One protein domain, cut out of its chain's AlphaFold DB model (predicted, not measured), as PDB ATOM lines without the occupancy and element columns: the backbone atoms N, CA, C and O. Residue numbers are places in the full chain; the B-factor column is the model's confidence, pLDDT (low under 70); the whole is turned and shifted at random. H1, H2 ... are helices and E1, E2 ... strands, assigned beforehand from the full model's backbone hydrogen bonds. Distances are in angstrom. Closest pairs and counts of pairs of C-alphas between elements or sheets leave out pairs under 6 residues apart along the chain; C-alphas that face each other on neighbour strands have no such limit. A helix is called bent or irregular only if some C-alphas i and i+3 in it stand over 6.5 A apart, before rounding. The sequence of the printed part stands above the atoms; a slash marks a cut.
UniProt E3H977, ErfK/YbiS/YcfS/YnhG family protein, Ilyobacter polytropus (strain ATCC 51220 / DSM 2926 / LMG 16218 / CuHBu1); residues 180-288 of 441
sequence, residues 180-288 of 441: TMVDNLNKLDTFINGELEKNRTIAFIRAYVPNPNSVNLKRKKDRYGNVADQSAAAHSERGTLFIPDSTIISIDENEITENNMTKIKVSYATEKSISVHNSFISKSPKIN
ATOM      1  N   THR A 180     -87.168  15.858  -0.488       96.38
ATOM      2  CA  THR A 180     -87.944  17.101  -0.599       96.38
ATOM      3  C   THR A 180     -87.743  17.786  -1.954       96.38
ATOM      4  O   THR A 180     -88.675  18.402  -2.468       96.38
ATOM      5  N   MET A 181     -86.554  17.692  -2.560       97.81
ATOM      6  CA  MET A 181     -86.336  18.203  -3.918       97.81
ATOM      7  C   MET A 181     -87.188  17.439  -4.941       97.81
ATOM      8  O   MET A 181     -87.864  18.069  -5.751       97.81
ATOM      9  N   VAL A 182     -87.206  16.105  -4.858       96.69
ATOM     10  CA  VAL A 182     -88.020  15.229  -5.719       96.69
ATOM     11  C   VAL A 182     -89.515  15.469  -5.511       96.69
ATOM     12  O   VAL A 182     -90.241  15.622  -6.489       96.69
ATOM     13  N   ASP A 183     -89.976  15.623  -4.269       96.62
ATOM     14  CA  ASP A 183     -91.374  15.955  -3.972       96.62
ATOM     15  C   ASP A 183     -91.807  17.253  -4.662       96.62
ATOM     16  O   ASP A 183     -92.934  17.375  -5.137       96.62
ATOM     17  N   ASN A 184     -90.913  18.242  -4.734       97.50
ATOM     18  CA  ASN A 184     -91.190  19.491  -5.431       97.50
ATOM     19  C   ASN A 184     -91.187  19.327  -6.959       97.50
ATOM     20  O   ASN A 184     -92.020  19.939  -7.621       97.50
ATOM     21  N   LEU A 185     -90.329  18.476  -7.527       97.31
ATOM     22  CA  LEU A 185     -90.411  18.121  -8.951       97.31
ATOM     23  C   LEU A 185     -91.754  17.455  -9.276       97.31
ATOM     24  O   LEU A 185     -92.425  17.854 -10.224       97.31
ATOM     25  N   ASN A 186     -92.197  16.524  -8.431       96.38
ATOM     26  CA  ASN A 186     -93.485  15.852  -8.590       96.38
ATOM     27  C   ASN A 186     -94.659  16.834  -8.454       96.38
ATOM     28  O   ASN A 186     -95.611  16.761  -9.221       96.38
ATOM     29  N   LYS A 187     -94.590  17.806  -7.533       97.12
ATOM     30  CA  LYS A 187     -95.601  18.879  -7.437       97.12
ATOM     31  C   LYS A 187     -95.685  19.711  -8.715       97.12
ATOM     32  O   LYS A 187     -96.789  20.035  -9.142       97.12
ATOM     33  N   LEU A 188     -94.541  20.041  -9.319       96.88
ATOM     34  CA  LEU A 188     -94.503  20.752 -10.596       96.88
ATOM     35  C   LEU A 188     -95.154  19.925 -11.711       96.88
ATOM     36  O   LEU A 188     -95.969  20.458 -12.461       96.88
ATOM     37  N   ASP A 189     -94.825  18.635 -11.792       96.44
ATOM     38  CA  ASP A 189     -95.401  17.715 -12.775       96.44
ATOM     39  C   ASP A 189     -96.915  17.600 -12.626       96.44
ATOM     40  O   ASP A 189     -97.642  17.790 -13.598       96.44
ATOM     41  N   THR A 190     -97.389  17.348 -11.405       97.12
ATOM     42  CA  THR A 190     -98.817  17.256 -11.092       97.12
ATOM     43  C   THR A 190     -99.546  18.545 -11.454       97.12
ATOM     44  O   THR A 190    -100.637  18.492 -12.018       97.12
ATOM     45  N   PHE A 191     -98.947  19.707 -11.170       96.94
ATOM     46  CA  PHE A 191     -99.533  20.991 -11.540       96.94
ATOM     47  C   PHE A 191     -99.625  21.160 -13.060       96.94
ATOM     48  O   PHE A 191    -100.698  21.460 -13.572       96.94
ATOM     49  N   ILE A 192     -98.522  20.967 -13.791       96.44
ATOM     50  CA  ILE A 192     -98.499  21.188 -15.241       96.44
ATOM     51  C   ILE A 192     -99.402  20.183 -15.952       96.44
ATOM     52  O   ILE A 192    -100.283  20.590 -16.705       96.44
ATOM     53  N   ASN A 193     -99.213  18.886 -15.708       96.19
ATOM     54  CA  ASN A 193     -99.959  17.843 -16.407       96.19
ATOM     55  C   ASN A 193    -101.450  17.917 -16.061       96.19
ATOM     56  O   ASN A 193    -102.280  17.928 -16.964       96.19
ATOM     57  N   GLY A 194    -101.789  18.089 -14.780       95.81
ATOM     58  CA  GLY A 194    -103.182  18.162 -14.345       95.81
ATOM     59  C   GLY A 194    -103.926  19.414 -14.818       95.81
ATOM     60  O   GLY A 194    -105.154  19.412 -14.851       95.81
ATOM     61  N   GLU A 195    -103.232  20.502 -15.165       95.25
ATOM     62  CA  GLU A 195    -103.870  21.667 -15.789       95.25
ATOM     63  C   GLU A 195    -103.931  21.529 -17.319       95.25
ATOM     64  O   GLU A 195    -104.947  21.896 -17.907       95.25
ATOM     65  N   LEU A 196    -102.932  20.912 -17.960       95.06
ATOM     66  CA  LEU A 196    -102.991  20.573 -19.388       95.06
ATOM     67  C   LEU A 196    -104.121  19.579 -19.708       95.06
ATOM     68  O   LEU A 196    -104.831  19.778 -20.688       95.06
ATOM     69  N   GLU A 197    -104.350  18.568 -18.864       95.50
ATOM     70  CA  GLU A 197    -105.473  17.616 -18.983       95.50
ATOM     71  C   GLU A 197    -106.847  18.299 -18.912       95.50
ATOM     72  O   GLU A 197    -107.828  17.802 -19.458       95.50
ATOM     73  N   LYS A 198    -106.921  19.473 -18.274       93.56
ATOM     74  CA  LYS A 198    -108.130  20.311 -18.210       93.56
ATOM     75  C   LYS A 198    -108.218  21.299 -19.374       93.56
ATOM     76  O   LYS A 198    -108.996  22.244 -19.297       93.56
ATOM     77  N   ASN A 199    -107.400  21.121 -20.414       92.00
ATOM     78  CA  ASN A 199    -107.271  22.025 -21.557       92.00
ATOM     79  C   ASN A 199    -106.923  23.469 -21.165       92.00
ATOM     80  O   ASN A 199    -107.287  24.417 -21.860       92.00
ATOM     81  N   ARG A 200    -106.214  23.656 -20.045       93.00
ATOM     82  CA  ARG A 200    -105.768  24.981 -19.607       93.00
ATOM     83  C   ARG A 200    -104.409  25.316 -20.176       93.00
ATOM     84  O   ARG A 200    -103.552  24.453 -20.369       93.00
ATOM     85  N   THR A 201    -104.184  26.607 -20.372       93.94
ATOM     86  CA  THR A 201    -102.911  27.106 -20.877       93.94
ATOM     87  C   THR A 201    -101.949  27.329 -19.717       93.94
ATOM     88  O   THR A 201    -102.255  28.038 -18.758       93.94
ATOM     89  N   ILE A 202    -100.752  26.753 -19.809       96.19
ATOM     90  CA  ILE A 202     -99.649  27.077 -18.902       96.19
ATOM     91  C   ILE A 202     -98.986  28.374 -19.376       96.19
ATOM     92  O   ILE A 202     -98.642  28.518 -20.550       96.19
ATOM     93  N   ALA A 203     -98.809  29.313 -18.453       95.50
ATOM     94  CA  ALA A 203     -98.263  30.639 -18.706       95.50
ATOM     95  C   ALA A 203     -97.316  31.068 -17.573       95.50
ATOM     96  O   ALA A 203     -97.066  30.323 -16.620       95.50
ATOM     97  N   PHE A 204     -96.794  32.290 -17.671       95.62
ATOM     98  CA  PHE A 204     -95.863  32.856 -16.702       95.62
ATOM     99  C   PHE A 204     -96.217  34.283 -16.328       95.62
ATOM    100  O   PHE A 204     -96.737  35.042 -17.147       95.62
ATOM    101  N   ILE A 205     -95.826  34.678 -15.120       97.00
ATOM    102  CA  ILE A 205     -95.838  36.087 -14.738       97.00
ATOM    103  C   ILE A 205     -94.661  36.827 -15.382       97.00
ATOM    104  O   ILE A 205     -93.509  36.425 -15.246       97.00
ATOM    105  N   ARG A 206     -94.935  37.959 -16.025       95.25
ATOM    106  CA  ARG A 206     -93.962  38.921 -16.545       95.25
ATOM    107  C   ARG A 206     -94.068  40.204 -15.729       95.25
ATOM    108  O   ARG A 206     -94.853  41.086 -16.051       95.25
ATOM    109  N   ALA A 207     -93.269  40.304 -14.673       93.12
ATOM    110  CA  ALA A 207     -93.262  41.453 -13.759       93.12
ATOM    111  C   ALA A 207     -91.857  42.041 -13.549       93.12
ATOM    112  O   ALA A 207     -91.634  42.852 -12.651       93.12
ATOM    113  N   TYR A 208     -90.886  41.623 -14.363       90.19
ATOM    114  CA  TYR A 208     -89.531  42.144 -14.301       90.19
ATOM    115  C   TYR A 208     -89.446  43.602 -14.722       90.19
ATOM    116  O   TYR A 208     -89.802  43.971 -15.841       90.19
ATOM    117  N   VAL A 209     -88.874  44.397 -13.824       83.44
ATOM    118  CA  VAL A 209     -88.507  45.786 -14.060       83.44
ATOM    119  C   VAL A 209     -87.020  45.924 -13.720       83.44
ATOM    120  O   VAL A 209     -86.641  45.668 -12.572       83.44
ATOM    121  N   PRO A 210     -86.149  46.249 -14.693       72.12
ATOM    122  CA  PRO A 210     -84.721  46.403 -14.442       72.12
ATOM    123  C   PRO A 210     -84.439  47.631 -13.566       72.12
ATOM    124  O   PRO A 210     -85.162  48.624 -13.605       72.12
ATOM    125  N   ASN A 211     -83.352  47.582 -12.795       64.19
ATOM    126  CA  ASN A 211     -82.860  48.754 -12.064       64.19
ATOM    127  C   ASN A 211     -82.414  49.870 -13.036       64.19
ATOM    128  O   ASN A 211     -81.927  49.544 -14.121       64.19
ATOM    129  N   PRO A 212     -82.521  51.158 -12.648       61.94
ATOM    130  CA  PRO A 212     -83.001  51.665 -11.354       61.94
ATOM    131  C   PRO A 212     -84.533  51.770 -11.253       61.94
ATOM    132  O   PRO A 212     -85.048  52.170 -10.216       61.94
ATOM    133  N   ASN A 213     -85.271  51.364 -12.287       62.19
ATOM    134  CA  ASN A 213     -86.711  51.603 -12.424       62.19
ATOM    135  C   ASN A 213     -87.592  50.728 -11.512       62.19
ATOM    136  O   ASN A 213     -88.813  50.721 -11.670       62.19
ATOM    137  N   SER A 214     -87.018  49.976 -10.560       62.44
ATOM    138  CA  SER A 214     -87.831  49.257  -9.575       62.44
ATOM    139  C   SER A 214     -88.541  50.257  -8.660       62.44
ATOM    140  O   SER A 214     -87.956  50.874  -7.773       62.44
ATOM    141  N   VAL A 215     -89.845  50.391  -8.881       53.81
ATOM    142  CA  VAL A 215     -90.725  51.373  -8.234       53.81
ATOM    143  C   VAL A 215     -91.175  50.982  -6.824       53.81
ATOM    144  O   VAL A 215     -91.773  51.798  -6.125       53.81
ATOM    145  N   ASN A 216     -90.911  49.750  -6.365       58.41
ATOM    146  CA  ASN A 216     -91.517  49.234  -5.132       58.41
ATOM    147  C   ASN A 216     -90.519  48.614  -4.145       58.41
ATOM    148  O   ASN A 216     -90.659  47.479  -3.686       58.41
ATOM    149  N   LEU A 217     -89.554  49.427  -3.705       60.78
ATOM    150  CA  LEU A 217     -88.713  49.126  -2.540       60.78
ATOM    151  C   LEU A 217     -89.501  49.048  -1.220       60.78
ATOM    152  O   LEU A 217     -88.899  48.771  -0.186       60.78
ATOM    153  N   LYS A 218     -90.829  49.254  -1.204       59.41
ATOM    154  CA  LYS A 218     -91.639  49.348   0.027       59.41
ATOM    155  C   LYS A 218     -91.755  48.033   0.815       59.41
ATOM    156  O   LYS A 218     -92.432  48.001   1.835       59.41
ATOM    157  N   ARG A 219     -91.085  46.949   0.389       73.31
ATOM    158  CA  ARG A 219     -90.972  45.641   1.084       73.31
ATOM    159  C   ARG A 219     -92.303  45.073   1.586       73.31
ATOM    160  O   ARG A 219     -92.292  44.226   2.483       73.31
ATOM    161  N   LYS A 220     -93.427  45.509   1.012       84.75
ATOM    162  CA  LYS A 220     -94.750  44.987   1.331       84.75
ATOM    163  C   LYS A 220     -94.748  43.514   0.956       84.75
ATOM    164  O   LYS A 220     -94.344  43.169  -0.156       84.75
ATOM    165  N   LYS A 221     -95.127  42.676   1.915       87.62
ATOM    166  CA  LYS A 221     -95.201  41.232   1.739       87.62
ATOM    167  C   LYS A 221     -96.645  40.784   1.689       87.62
ATOM    168  O   LYS A 221     -97.486  41.373   2.365       87.62
ATOM    169  N   ASP A 222     -96.899  39.745   0.914       88.56
ATOM    170  CA  ASP A 222     -98.127  38.975   1.030       88.56
ATOM    171  C   ASP A 222     -98.001  37.920   2.142       88.56
ATOM    172  O   ASP A 222     -96.965  37.786   2.806       88.56
ATOM    173  N   ARG A 223     -99.070  37.147   2.339       87.25
ATOM    174  CA  ARG A 223     -99.134  36.070   3.338       87.25
ATOM    175  C   ARG A 223     -98.181  34.897   3.074       87.25
ATOM    176  O   ARG A 223     -97.883  34.160   4.005       87.25
ATOM    177  N   TYR A 224     -97.671  34.738   1.851       83.88
ATOM    178  CA  TYR A 224     -96.654  33.735   1.510       83.88
ATOM    179  C   TYR A 224     -95.225  34.284   1.664       83.88
ATOM    180  O   TYR A 224     -94.242  33.567   1.474       83.88
ATOM    181  N   GLY A 225     -95.092  35.554   2.061       85.88
ATOM    182  CA  GLY A 225     -93.820  36.229   2.274       85.88
ATOM    183  C   GLY A 225     -93.181  36.782   0.999       85.88
ATOM    184  O   GLY A 225     -92.059  37.300   1.086       85.88
ATOM    185  N   ASN A 226     -93.872  36.709  -0.144       88.81
ATOM    186  CA  ASN A 226     -93.427  37.298  -1.402       88.81
ATOM    187  C   ASN A 226     -93.565  38.814  -1.346       88.81
ATOM    188  O   ASN A 226     -94.484  39.347  -0.728       88.81
ATOM    189  N   VAL A 227     -92.625  39.516  -1.970       88.69
ATOM    190  CA  VAL A 227     -92.559  40.980  -1.946       88.69
ATOM    191  C   VAL A 227     -93.166  41.578  -3.206       88.69
ATOM    192  O   VAL A 227     -93.071  40.985  -4.274       88.69
ATOM    193  N   ALA A 228     -93.707  42.790  -3.098       88.62
ATOM    194  CA  ALA A 228     -94.218  43.543  -4.246       88.62
ATOM    195  C   ALA A 228     -93.147  43.889  -5.304       88.62
ATOM    196  O   ALA A 228     -93.486  44.126  -6.460       88.62
ATOM    197  N   ASP A 229     -91.861  43.933  -4.928       86.56
ATOM    198  CA  ASP A 229     -90.754  44.170  -5.866       86.56
ATOM    199  C   ASP A 229     -90.700  43.076  -6.939       86.56
ATOM    200  O   ASP A 229     -90.393  41.917  -6.643       86.56
ATOM    201  N   GLN A 230     -90.930  43.489  -8.189       90.06
ATOM    202  CA  GLN A 230     -90.877  42.639  -9.382       90.06
ATOM    203  C   GLN A 230     -91.821  41.433  -9.296       90.06
ATOM    204  O   GLN A 230     -91.476  40.312  -9.679       90.06
ATOM    205  N   SER A 231     -93.018  41.697  -8.780       93.06
ATOM    206  CA  SER A 231     -94.122  40.752  -8.672       93.06
ATOM    207  C   SER A 231     -95.388  41.379  -9.242       93.06
ATOM    208  O   SER A 231     -95.596  42.588  -9.125       93.06
ATOM    209  N   ALA A 232     -96.260  40.559  -9.818       94.56
ATOM    210  CA  ALA A 232     -97.603  40.986 -10.177       94.56
ATOM    211  C   ALA A 232     -98.477  41.043  -8.918       94.56
ATOM    212  O   ALA A 232     -98.481  40.106  -8.114       94.56
ATOM    213  N   ALA A 233     -99.220  42.137  -8.747       93.81
ATOM    214  CA  ALA A 233    -100.256  42.215  -7.728       93.81
ATOM    215  C   ALA A 233    -101.496  41.464  -8.230       93.81
ATOM    216  O   ALA A 233    -102.110  41.868  -9.216       93.81
ATOM    217  N   ALA A 234    -101.842  40.372  -7.557       93.88
ATOM    218  CA  ALA A 234    -103.013  39.563  -7.859       93.88
ATOM    219  C   ALA A 234    -104.079  39.729  -6.772       93.88
ATOM    220  O   ALA A 234    -103.767  39.895  -5.587       93.88
ATOM    221  N   HIS A 235    -105.342  39.680  -7.179       92.94
ATOM    222  CA  HIS A 235    -106.478  39.667  -6.274       92.94
ATOM    223  C   HIS A 235    -106.775  38.228  -5.846       92.94
ATOM    224  O   HIS A 235    -106.744  37.311  -6.662       92.94
ATOM    225  N   SER A 236    -107.061  38.039  -4.561       91.62
ATOM    226  CA  SER A 236    -107.579  36.788  -4.012       91.62
ATOM    227  C   SER A 236    -108.620  37.102  -2.944       91.62
ATOM    228  O   SER A 236    -108.594  38.192  -2.367       91.62
ATOM    229  N   GLU A 237    -109.455  36.123  -2.604       89.12
ATOM    230  CA  GLU A 237    -110.446  36.228  -1.517       89.12
ATOM    231  C   GLU A 237    -109.819  36.646  -0.176       89.12
ATOM    232  O   GLU A 237    -110.451  37.284   0.658       89.12
ATOM    233  N   ARG A 238    -108.538  36.322   0.027       89.00
ATOM    234  CA  ARG A 238    -107.771  36.625   1.243       89.00
ATOM    235  C   ARG A 238    -106.916  37.895   1.128       89.00
ATOM    236  O   ARG A 238    -105.957  38.063   1.884       89.00
ATOM    237  N   GLY A 239    -107.203  38.763   0.157       91.19
ATOM    238  CA  GLY A 239    -106.487  40.016  -0.100       91.19
ATOM    239  C   GLY A 239    -105.437  39.920  -1.210       91.19
ATOM    240  O   GLY A 239    -105.436  38.992  -2.015       91.19
ATOM    241  N   THR A 240    -104.524  40.888  -1.291       92.69
ATOM    242  CA  THR A 240    -103.520  40.940  -2.370       92.69
ATOM    243  C   THR A 240    -102.439  39.867  -2.221       92.69
ATOM    244  O   THR A 240    -101.851  39.715  -1.147       92.69
ATOM    245  N   LEU A 241    -102.124  39.189  -3.324       93.62
ATOM    246  CA  LEU A 241    -100.941  38.347  -3.488       93.62
ATOM    247  C   LEU A 241     -99.895  39.036  -4.357       93.62
ATOM    248  O   LEU A 241    -100.239  39.743  -5.301       93.62
ATOM    249  N   PHE A 242     -98.619  38.803  -4.061       94.00
ATOM    250  CA  PHE A 242     -97.513  39.232  -4.908       94.00
ATOM    251  C   PHE A 242     -96.912  38.004  -5.568       94.00
ATOM    252  O   PHE A 242     -96.136  37.274  -4.956       94.00
ATOM    253  N   ILE A 243     -97.291  37.767  -6.821       95.88
ATOM    254  CA  ILE A 243     -96.812  36.617  -7.582       95.88
ATOM    255  C   ILE A 243     -95.500  37.022  -8.258       95.88
ATOM    256  O   ILE A 243     -95.531  37.908  -9.118       95.88
ATOM    257  N   PRO A 244     -94.347  36.437  -7.885       95.56
ATOM    258  CA  PRO A 244     -93.070  36.890  -8.416       95.56
ATOM    259  C   PRO A 244     -92.968  36.688  -9.925       95.56
ATOM    260  O   PRO A 244     -93.557  35.770 -10.499       95.56
ATOM    261  N   ASP A 245     -92.175  37.532 -10.571       96.44
ATOM    262  CA  ASP A 245     -91.829  37.369 -11.975       96.44
ATOM    263  C   ASP A 245     -91.308  35.953 -12.292       96.44
ATOM    264  O   ASP A 245     -90.629  35.323 -11.478       96.44
ATOM    265  N   SER A 246     -91.626  35.487 -13.500       96.38
ATOM    266  CA  SER A 246     -91.338  34.167 -14.065       96.38
ATOM    267  C   SER A 246     -92.025  32.986 -13.363       96.38
ATOM    268  O   SER A 246     -91.760  31.837 -13.714       96.38
ATOM    269  N   THR A 247     -92.929  33.241 -12.405       97.75
ATOM    270  CA  THR A 247     -93.736  32.194 -11.753       97.75
ATOM    271  C   THR A 247     -94.589  31.452 -12.775       97.75
ATOM    272  O   THR A 247     -95.263  32.088 -13.583       97.75
ATOM    273  N   ILE A 248     -94.602  30.120 -12.689       97.50
ATOM    274  CA  ILE A 248     -95.447  29.239 -13.500       97.50
ATOM    275  C   ILE A 248     -96.890  29.304 -12.988       97.50
ATOM    276  O   ILE A 248     -97.148  29.083 -11.799       97.50
ATOM    277  N   ILE A 249     -97.822  29.584 -13.896       96.81
ATOM    278  CA  ILE A 249     -99.262  29.679 -13.638       96.81
ATOM    279  C   ILE A 249    -100.045  28.865 -14.676       96.81
ATOM    280  O   ILE A 249     -99.521  28.551 -15.745       96.81
ATOM    281  N   SER A 250    -101.304  28.551 -14.381       95.25
ATOM    282  CA  SER A 250    -102.277  28.108 -15.384       95.25
ATOM    283  C   SER A 250    -103.357  29.170 -15.547       95.25
ATOM    284  O   SER A 250    -103.716  29.846 -14.580       95.25
ATOM    285  N   ILE A 251    -103.850  29.327 -16.770       92.56
ATOM    286  CA  ILE A 251    -104.970  30.204 -17.099       92.56
ATOM    287  C   ILE A 251    -106.080  29.360 -17.716       92.56
ATOM    288  O   ILE A 251    -105.818  28.456 -18.515       92.56
ATOM    289  N   ASP A 252    -107.314  29.662 -17.336       81.38
ATOM    290  CA  ASP A 252    -108.488  29.155 -18.031       81.38
ATOM    291  C   ASP A 252    -108.862  30.180 -19.102       81.38
ATOM    292  O   ASP A 252    -109.196  31.322 -18.783       81.38
ATOM    293  N   GLU A 253    -108.729  29.817 -20.379       71.00
ATOM    294  CA  GLU A 253    -108.968  30.764 -21.479       71.00
ATOM    295  C   GLU A 253    -110.442  31.189 -21.570       71.00
ATOM    296  O   GLU A 253    -110.737  32.226 -22.157       71.00
ATOM    297  N   ASN A 254    -111.337  30.449 -20.909       69.75
ATOM    298  CA  ASN A 254    -112.758  30.764 -20.805       69.75
ATOM    299  C   ASN A 254    -113.090  31.704 -19.626       69.75
ATOM    300  O   ASN A 254    -114.241  32.098 -19.471       69.75
ATOM    301  N   GLU A 255    -112.111  32.073 -18.787       67.00
ATOM    302  CA  GLU A 255    -112.306  32.918 -17.597       67.00
ATOM    303  C   GLU A 255    -111.541  34.258 -17.675       67.00
ATOM    304  O   GLU A 255    -110.893  34.696 -16.713       67.00
ATOM    305  N   ILE A 256    -111.624  34.929 -18.827       65.75
ATOM    306  CA  ILE A 256    -111.227  36.337 -18.970       65.75
ATOM    307  C   ILE A 256    -112.384  37.197 -18.457       65.75
ATOM    308  O   ILE A 256    -113.510  37.072 -18.934       65.75
ATOM    309  N   THR A 257    -112.133  38.054 -17.469       63.75
ATOM    310  CA  THR A 257    -113.168  38.945 -16.930       63.75
ATOM    311  C   THR A 257    -113.197  40.279 -17.674       63.75
ATOM    312  O   THR A 257    -112.205  40.692 -18.278       63.75
ATOM    313  N   GLU A 258    -114.323  40.988 -17.577       61.34
ATOM    314  CA  GLU A 258    -114.621  42.252 -18.279       61.34
ATOM    315  C   GLU A 258    -113.617  43.399 -18.006       61.34
ATOM    316  O   GLU A 258    -113.595  44.386 -18.732       61.34
ATOM    317  N   ASN A 259    -112.721  43.256 -17.020       73.44
ATOM    318  CA  ASN A 259    -111.803  44.305 -16.552       73.44
ATOM    319  C   ASN A 259    -110.317  44.041 -16.866       73.44
ATOM    320  O   ASN A 259    -109.447  44.422 -16.082       73.44
ATOM    321  N   ASN A 260    -109.992  43.361 -17.973       85.62
ATOM    322  CA  ASN A 260    -108.612  42.967 -18.320       85.62
ATOM    323  C   ASN A 260    -107.909  42.131 -17.234       85.62
ATOM    324  O   ASN A 260    -106.680  42.145 -17.119       85.62
ATOM    325  N   MET A 261    -108.681  41.400 -16.431       89.75
ATOM    326  CA  MET A 261    -108.167  40.459 -15.444       89.75
ATOM    327  C   MET A 261    -108.442  39.038 -15.931       89.75
ATOM    328  O   MET A 261    -109.498  38.749 -16.484       89.75
ATOM    329  N   THR A 262    -107.505  38.134 -15.685       90.69
ATOM    330  CA  THR A 262    -107.664  36.705 -15.977       90.69
ATOM    331  C   THR A 262    -107.629  35.935 -14.671       90.69
ATOM    332  O   THR A 262    -106.785  36.218 -13.810       90.69
ATOM    333  N   LYS A 263    -108.533  34.962 -14.508       92.00
ATOM    334  CA  LYS A 263    -108.440  34.000 -13.407       92.00
ATOM    335  C   LYS A 263    -107.321  32.998 -13.673       92.00
ATOM    336  O   LYS A 263    -107.170  32.477 -14.776       92.00
ATOM    337  N   ILE A 264    -106.522  32.741 -12.647       93.56
ATOM    338  CA  ILE A 264    -105.319  31.920 -12.742       93.56
ATOM    339  C   ILE A 264    -105.235  30.938 -11.580       93.56
ATOM    340  O   ILE A 264    -105.752  31.194 -10.492       93.56
ATOM    341  N   LYS A 265    -104.480  29.856 -11.769       94.81
ATOM    342  CA  LYS A 265    -103.881  29.126 -10.647       94.81
ATOM    343  C   LYS A 265    -102.389  29.369 -10.596       94.81
ATOM    344  O   LYS A 265    -101.712  29.404 -11.620       94.81
ATOM    345  N   VAL A 266    -101.869  29.484  -9.382       95.00
ATOM    346  CA  VAL A 266    -100.439  29.670  -9.134       95.00
ATOM    347  C   VAL A 266     -99.850  28.348  -8.662       95.00
ATOM    348  O   VAL A 266    -100.345  27.770  -7.702       95.00
ATOM    349  N   SER A 267     -98.774  27.897  -9.303       93.88
ATOM    350  CA  SER A 267     -98.146  26.580  -9.078       93.88
ATOM    351  C   SER A 267     -97.818  26.229  -7.621       93.88
ATOM    352  O   SER A 267     -97.813  25.055  -7.262       93.88
ATOM    353  N   TYR A 268     -97.553  27.222  -6.768       90.06
ATOM    354  CA  TYR A 268     -97.260  27.018  -5.343       90.06
ATOM    355  C   TYR A 268     -98.414  27.372  -4.396       90.06
ATOM    356  O   TYR A 268     -98.291  27.130  -3.194       90.06
ATOM    357  N   ALA A 269     -99.494  27.990  -4.881       88.69
ATOM    358  CA  ALA A 269    -100.588  28.445  -4.029       88.69
ATOM    359  C   ALA A 269    -101.711  27.406  -3.992       88.69
ATOM    360  O   ALA A 269    -102.071  26.818  -5.006       88.69
ATOM    361  N   THR A 270    -102.312  27.219  -2.820       85.69
ATOM    362  CA  THR A 270    -103.460  26.313  -2.643       85.69
ATOM    363  C   THR A 270    -104.805  26.992  -2.912       85.69
ATOM    364  O   THR A 270    -105.853  26.354  -2.839       85.69
ATOM    365  N   GLU A 271    -104.800  28.299  -3.163       86.00
ATOM    366  CA  GLU A 271    -106.010  29.101  -3.324       86.00
ATOM    367  C   GLU A 271    -106.574  28.995  -4.735       86.00
ATOM    368  O   GLU A 271    -105.832  28.972  -5.715       86.00
ATOM    369  N   LYS A 272    -107.905  28.919  -4.822       77.81
ATOM    370  CA  LYS A 272    -108.612  28.615  -6.070       77.81
ATOM    371  C   LYS A 272    -109.015  29.865  -6.855       77.81
ATOM    372  O   LYS A 272    -108.987  29.828  -8.079       77.81
ATOM    373  N   SER A 273    -109.346  30.953  -6.163       84.50
ATOM    374  CA  SER A 273    -109.846  32.198  -6.757       84.50
ATOM    375  C   SER A 273    -108.751  33.266  -6.750       84.50
ATOM    376  O   SER A 273    -108.682  34.089  -5.836       84.50
ATOM    377  N   ILE A 274    -107.858  33.225  -7.742       92.81
ATOM    378  CA  ILE A 274    -106.814  34.239  -7.935       92.81
ATOM    379  C   ILE A 274    -107.013  34.879  -9.305       92.81
ATOM    380  O   ILE A 274    -107.176  34.169 -10.292       92.81
ATOM    381  N   SER A 275    -106.965  36.207  -9.386       93.06
ATOM    382  CA  SER A 275    -106.967  36.923 -10.664       93.06
ATOM    383  C   SER A 275    -105.832  37.933 -10.758       93.06
ATOM    384  O   SER A 275    -105.416  38.537  -9.767       93.06
ATOM    385  N   VAL A 276    -105.301  38.113 -11.965       94.06
ATOM    386  CA  VAL A 276    -104.205  39.045 -12.250       94.06
ATOM    387  C   VAL A 276    -104.483  39.792 -13.549       94.06
ATOM    388  O   VAL A 276    -105.146  39.264 -14.438       94.06
ATOM    389  N   HIS A 277    -103.972  41.016 -13.664       94.00
ATOM    390  CA  HIS A 277    -104.126  41.805 -14.881       94.00
ATOM    391  C   HIS A 277    -103.385  41.156 -16.060       94.00
ATOM    392  O   HIS A 277    -102.247  40.695 -15.913       94.00
ATOM    393  N   ASN A 278    -104.003  41.168 -17.240       91.25
ATOM    394  CA  ASN A 278    -103.532  40.468 -18.438       91.25
ATOM    395  C   ASN A 278    -102.128  40.906 -18.880       91.25
ATOM    396  O   ASN A 278    -101.369  40.097 -19.408       91.25
ATOM    397  N   SER A 279    -101.742  42.158 -18.608       92.75
ATOM    398  CA  SER A 279    -100.399  42.674 -18.929       92.75
ATOM    399  C   SER A 279     -99.258  41.938 -18.216       92.75
ATOM    400  O   SER A 279     -98.115  42.009 -18.669       92.75
ATOM    401  N   PHE A 280     -99.547  41.225 -17.122       95.19
ATOM    402  CA  PHE A 280     -98.565  40.411 -16.410       95.19
ATOM    403  C   PHE A 280     -98.470  38.981 -16.940       95.19
ATOM    404  O   PHE A 280     -97.629  38.236 -16.451       95.19
ATOM    405  N   ILE A 281     -99.294  38.559 -17.898       94.31
ATOM    406  CA  ILE A 281     -99.334  37.167 -18.357       94.31
ATOM    407  C   ILE A 281     -98.524  37.019 -19.648       94.31
ATOM    408  O   ILE A 281     -98.782  37.683 -20.648       94.31
ATOM    409  N   SER A 282     -97.554  36.106 -19.643       93.62
ATOM    410  CA  SER A 282     -96.825  35.667 -20.835       93.62
ATOM    411  C   SER A 282     -97.130  34.204 -21.132       93.62
ATOM    412  O   SER A 282     -96.870  33.339 -20.300       93.62
ATOM    413  N   LYS A 283     -97.616  33.914 -22.344       91.44
ATOM    414  CA  LYS A 283     -97.806  32.540 -22.854       91.44
ATOM    415  C   LYS A 283     -96.577  32.002 -23.608       91.44
ATOM    416  O   LYS A 283     -96.633  30.923 -24.190       91.44
ATOM    417  N   SER A 284     -95.488  32.775 -23.653       87.00
ATOM    418  CA  SER A 284     -94.248  32.415 -24.347       87.00
ATOM    419  C   SER A 284     -93.116  32.139 -23.344       87.00
ATOM    420  O   SER A 284     -92.938  32.957 -22.431       87.00
ATOM    421  N   PRO A 285     -92.347  31.041 -23.508       84.88
ATOM    422  CA  PRO A 285     -92.529  29.982 -24.514       84.88
ATOM    423  C   PRO A 285     -93.770  29.110 -24.244       84.88
ATOM    424  O   PRO A 285     -94.223  28.998 -23.108       84.88
ATOM    425  N   LYS A 286     -94.314  28.462 -25.284       87.12
ATOM    426  CA  LYS A 286     -95.465  27.555 -25.136       87.12
ATOM    427  C   LYS A 286     -95.054  26.295 -24.363       87.12
ATOM    428  O   LYS A 286     -94.127  25.591 -24.769       87.12
ATOM    429  N   ILE A 287     -95.779  25.978 -23.291       89.56
ATOM    430  CA  ILE A 287     -95.588  24.759 -22.491       89.56
ATOM    431  C   ILE A 287     -96.737  23.794 -22.769       89.56
ATOM    432  O   ILE A 287     -97.865  24.033 -22.357       89.56
ATOM    433  N   ASN A 288     -96.442  22.700 -23.465       90.06
ATOM    434  CA  ASN A 288     -97.395  21.623 -23.762       90.06
ATOM    435  C   ASN A 288     -97.089  20.317 -23.010       90.06
ATOM    436  O   ASN A 288     -97.734  19.305 -23.250       90.06
TER     437      ASN A 288
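AT A GLANCE: This is residues 180 to 288 of the 441 residues of the protein "ErfK/YbiS/YcfS/YnhG family protein" of Ilyobacter polytropus (strain ATCC 51220 / DSM 2926 / LMG 16218 / CuHBu1) (UniProt E3H977). One seven-stranded antiparallel sheet is curled like part of a barrel and folded back on itself, so that E3, E2, E6 and E5 face E1 and E7 with the bent strand E4 as the hinge; it is not closed, since its edges E3 and E7 are apart. The helix H1 packs with its residues 188 to 196 on the E4 and E1 part of this sheet, and a long unnamed loop, residues 206 to 230, reaches away from the core. The printed part has 109 residues with one named helix and seven named strands, in the order H1 E1 E2 E3 E4 E5 E6 E7; the sheet's order is E3 E2 E6 E5 E4 E1 E7, and the class is mixed, helices and strands. The whole is compact, with a radius of gyration of the C-alphas of 14.0 A and spans of 40 by 40 by 29 A.

IN THESE COORDINATES: Along the sheet, E3 is residues 239 to 244, 16.1 A long, E2 residues 231 to 236, E6 residues 274 to 277 and E5 residues 261 to 266. E4, residues 248 to 257, is the longest strand at 20.5 A; it begins at C-alpha 248 (-95.447, 29.239, -13.500) and bends by 94 degrees at residue 254. E1 is residues 201 to 205, and E7, residues 281 to 287, ends at C-alpha 287 (-95.588, 24.759, -22.491). H1, residues 180 to 196, is 24.3 A long from C-alpha 180 (-87.944, 17.101, -0.599).

HOW THE PARTS SIT: The sheet is strongly twisted. E4, E5 and E6 form a meander, each strand the antiparallel neighbour of the one before; N 265 and O 250 are 2.9 A apart, and N 264 and O 274 2.8 A. E6 is antiparallel to E2, with N 235 and O 275 at 2.8 A. E2 and E3 are a hairpin, with N 234 and O 241 at 2.8 A. On the other side of E4 from E5 lies E1, with N 203 and O 249 at 2.9 A, and E7 follows at the edge, with N 204 and O 282 at 2.8 A. Between the leaves, the closest C-alphas of E1 and E2 are those of Ile 205 and Ala 232, 6.9 A apart. H1 is on the sheet at a height of 10.0 A, over E4 and only just over E1, with 3 C-alphas falling on it; it runs along the strands, at 26 degrees to E4 on the local plane. Its closest C-alphas to E4 are those of Glu 195 and Ser 250, 6.6 A. In H1 every O i to N i+4 pair is within hydrogen-bond range.

THE WHOLE: The two C-alphas farthest apart are those of Glu 197 and Pro 212, 41.5 A. The printed part has no cut. E1 to E2 is the long link, 25 residues. The mean pLDDT of the printed part is 88.0; residues 211 to 218 and 254 to 258 are under 70.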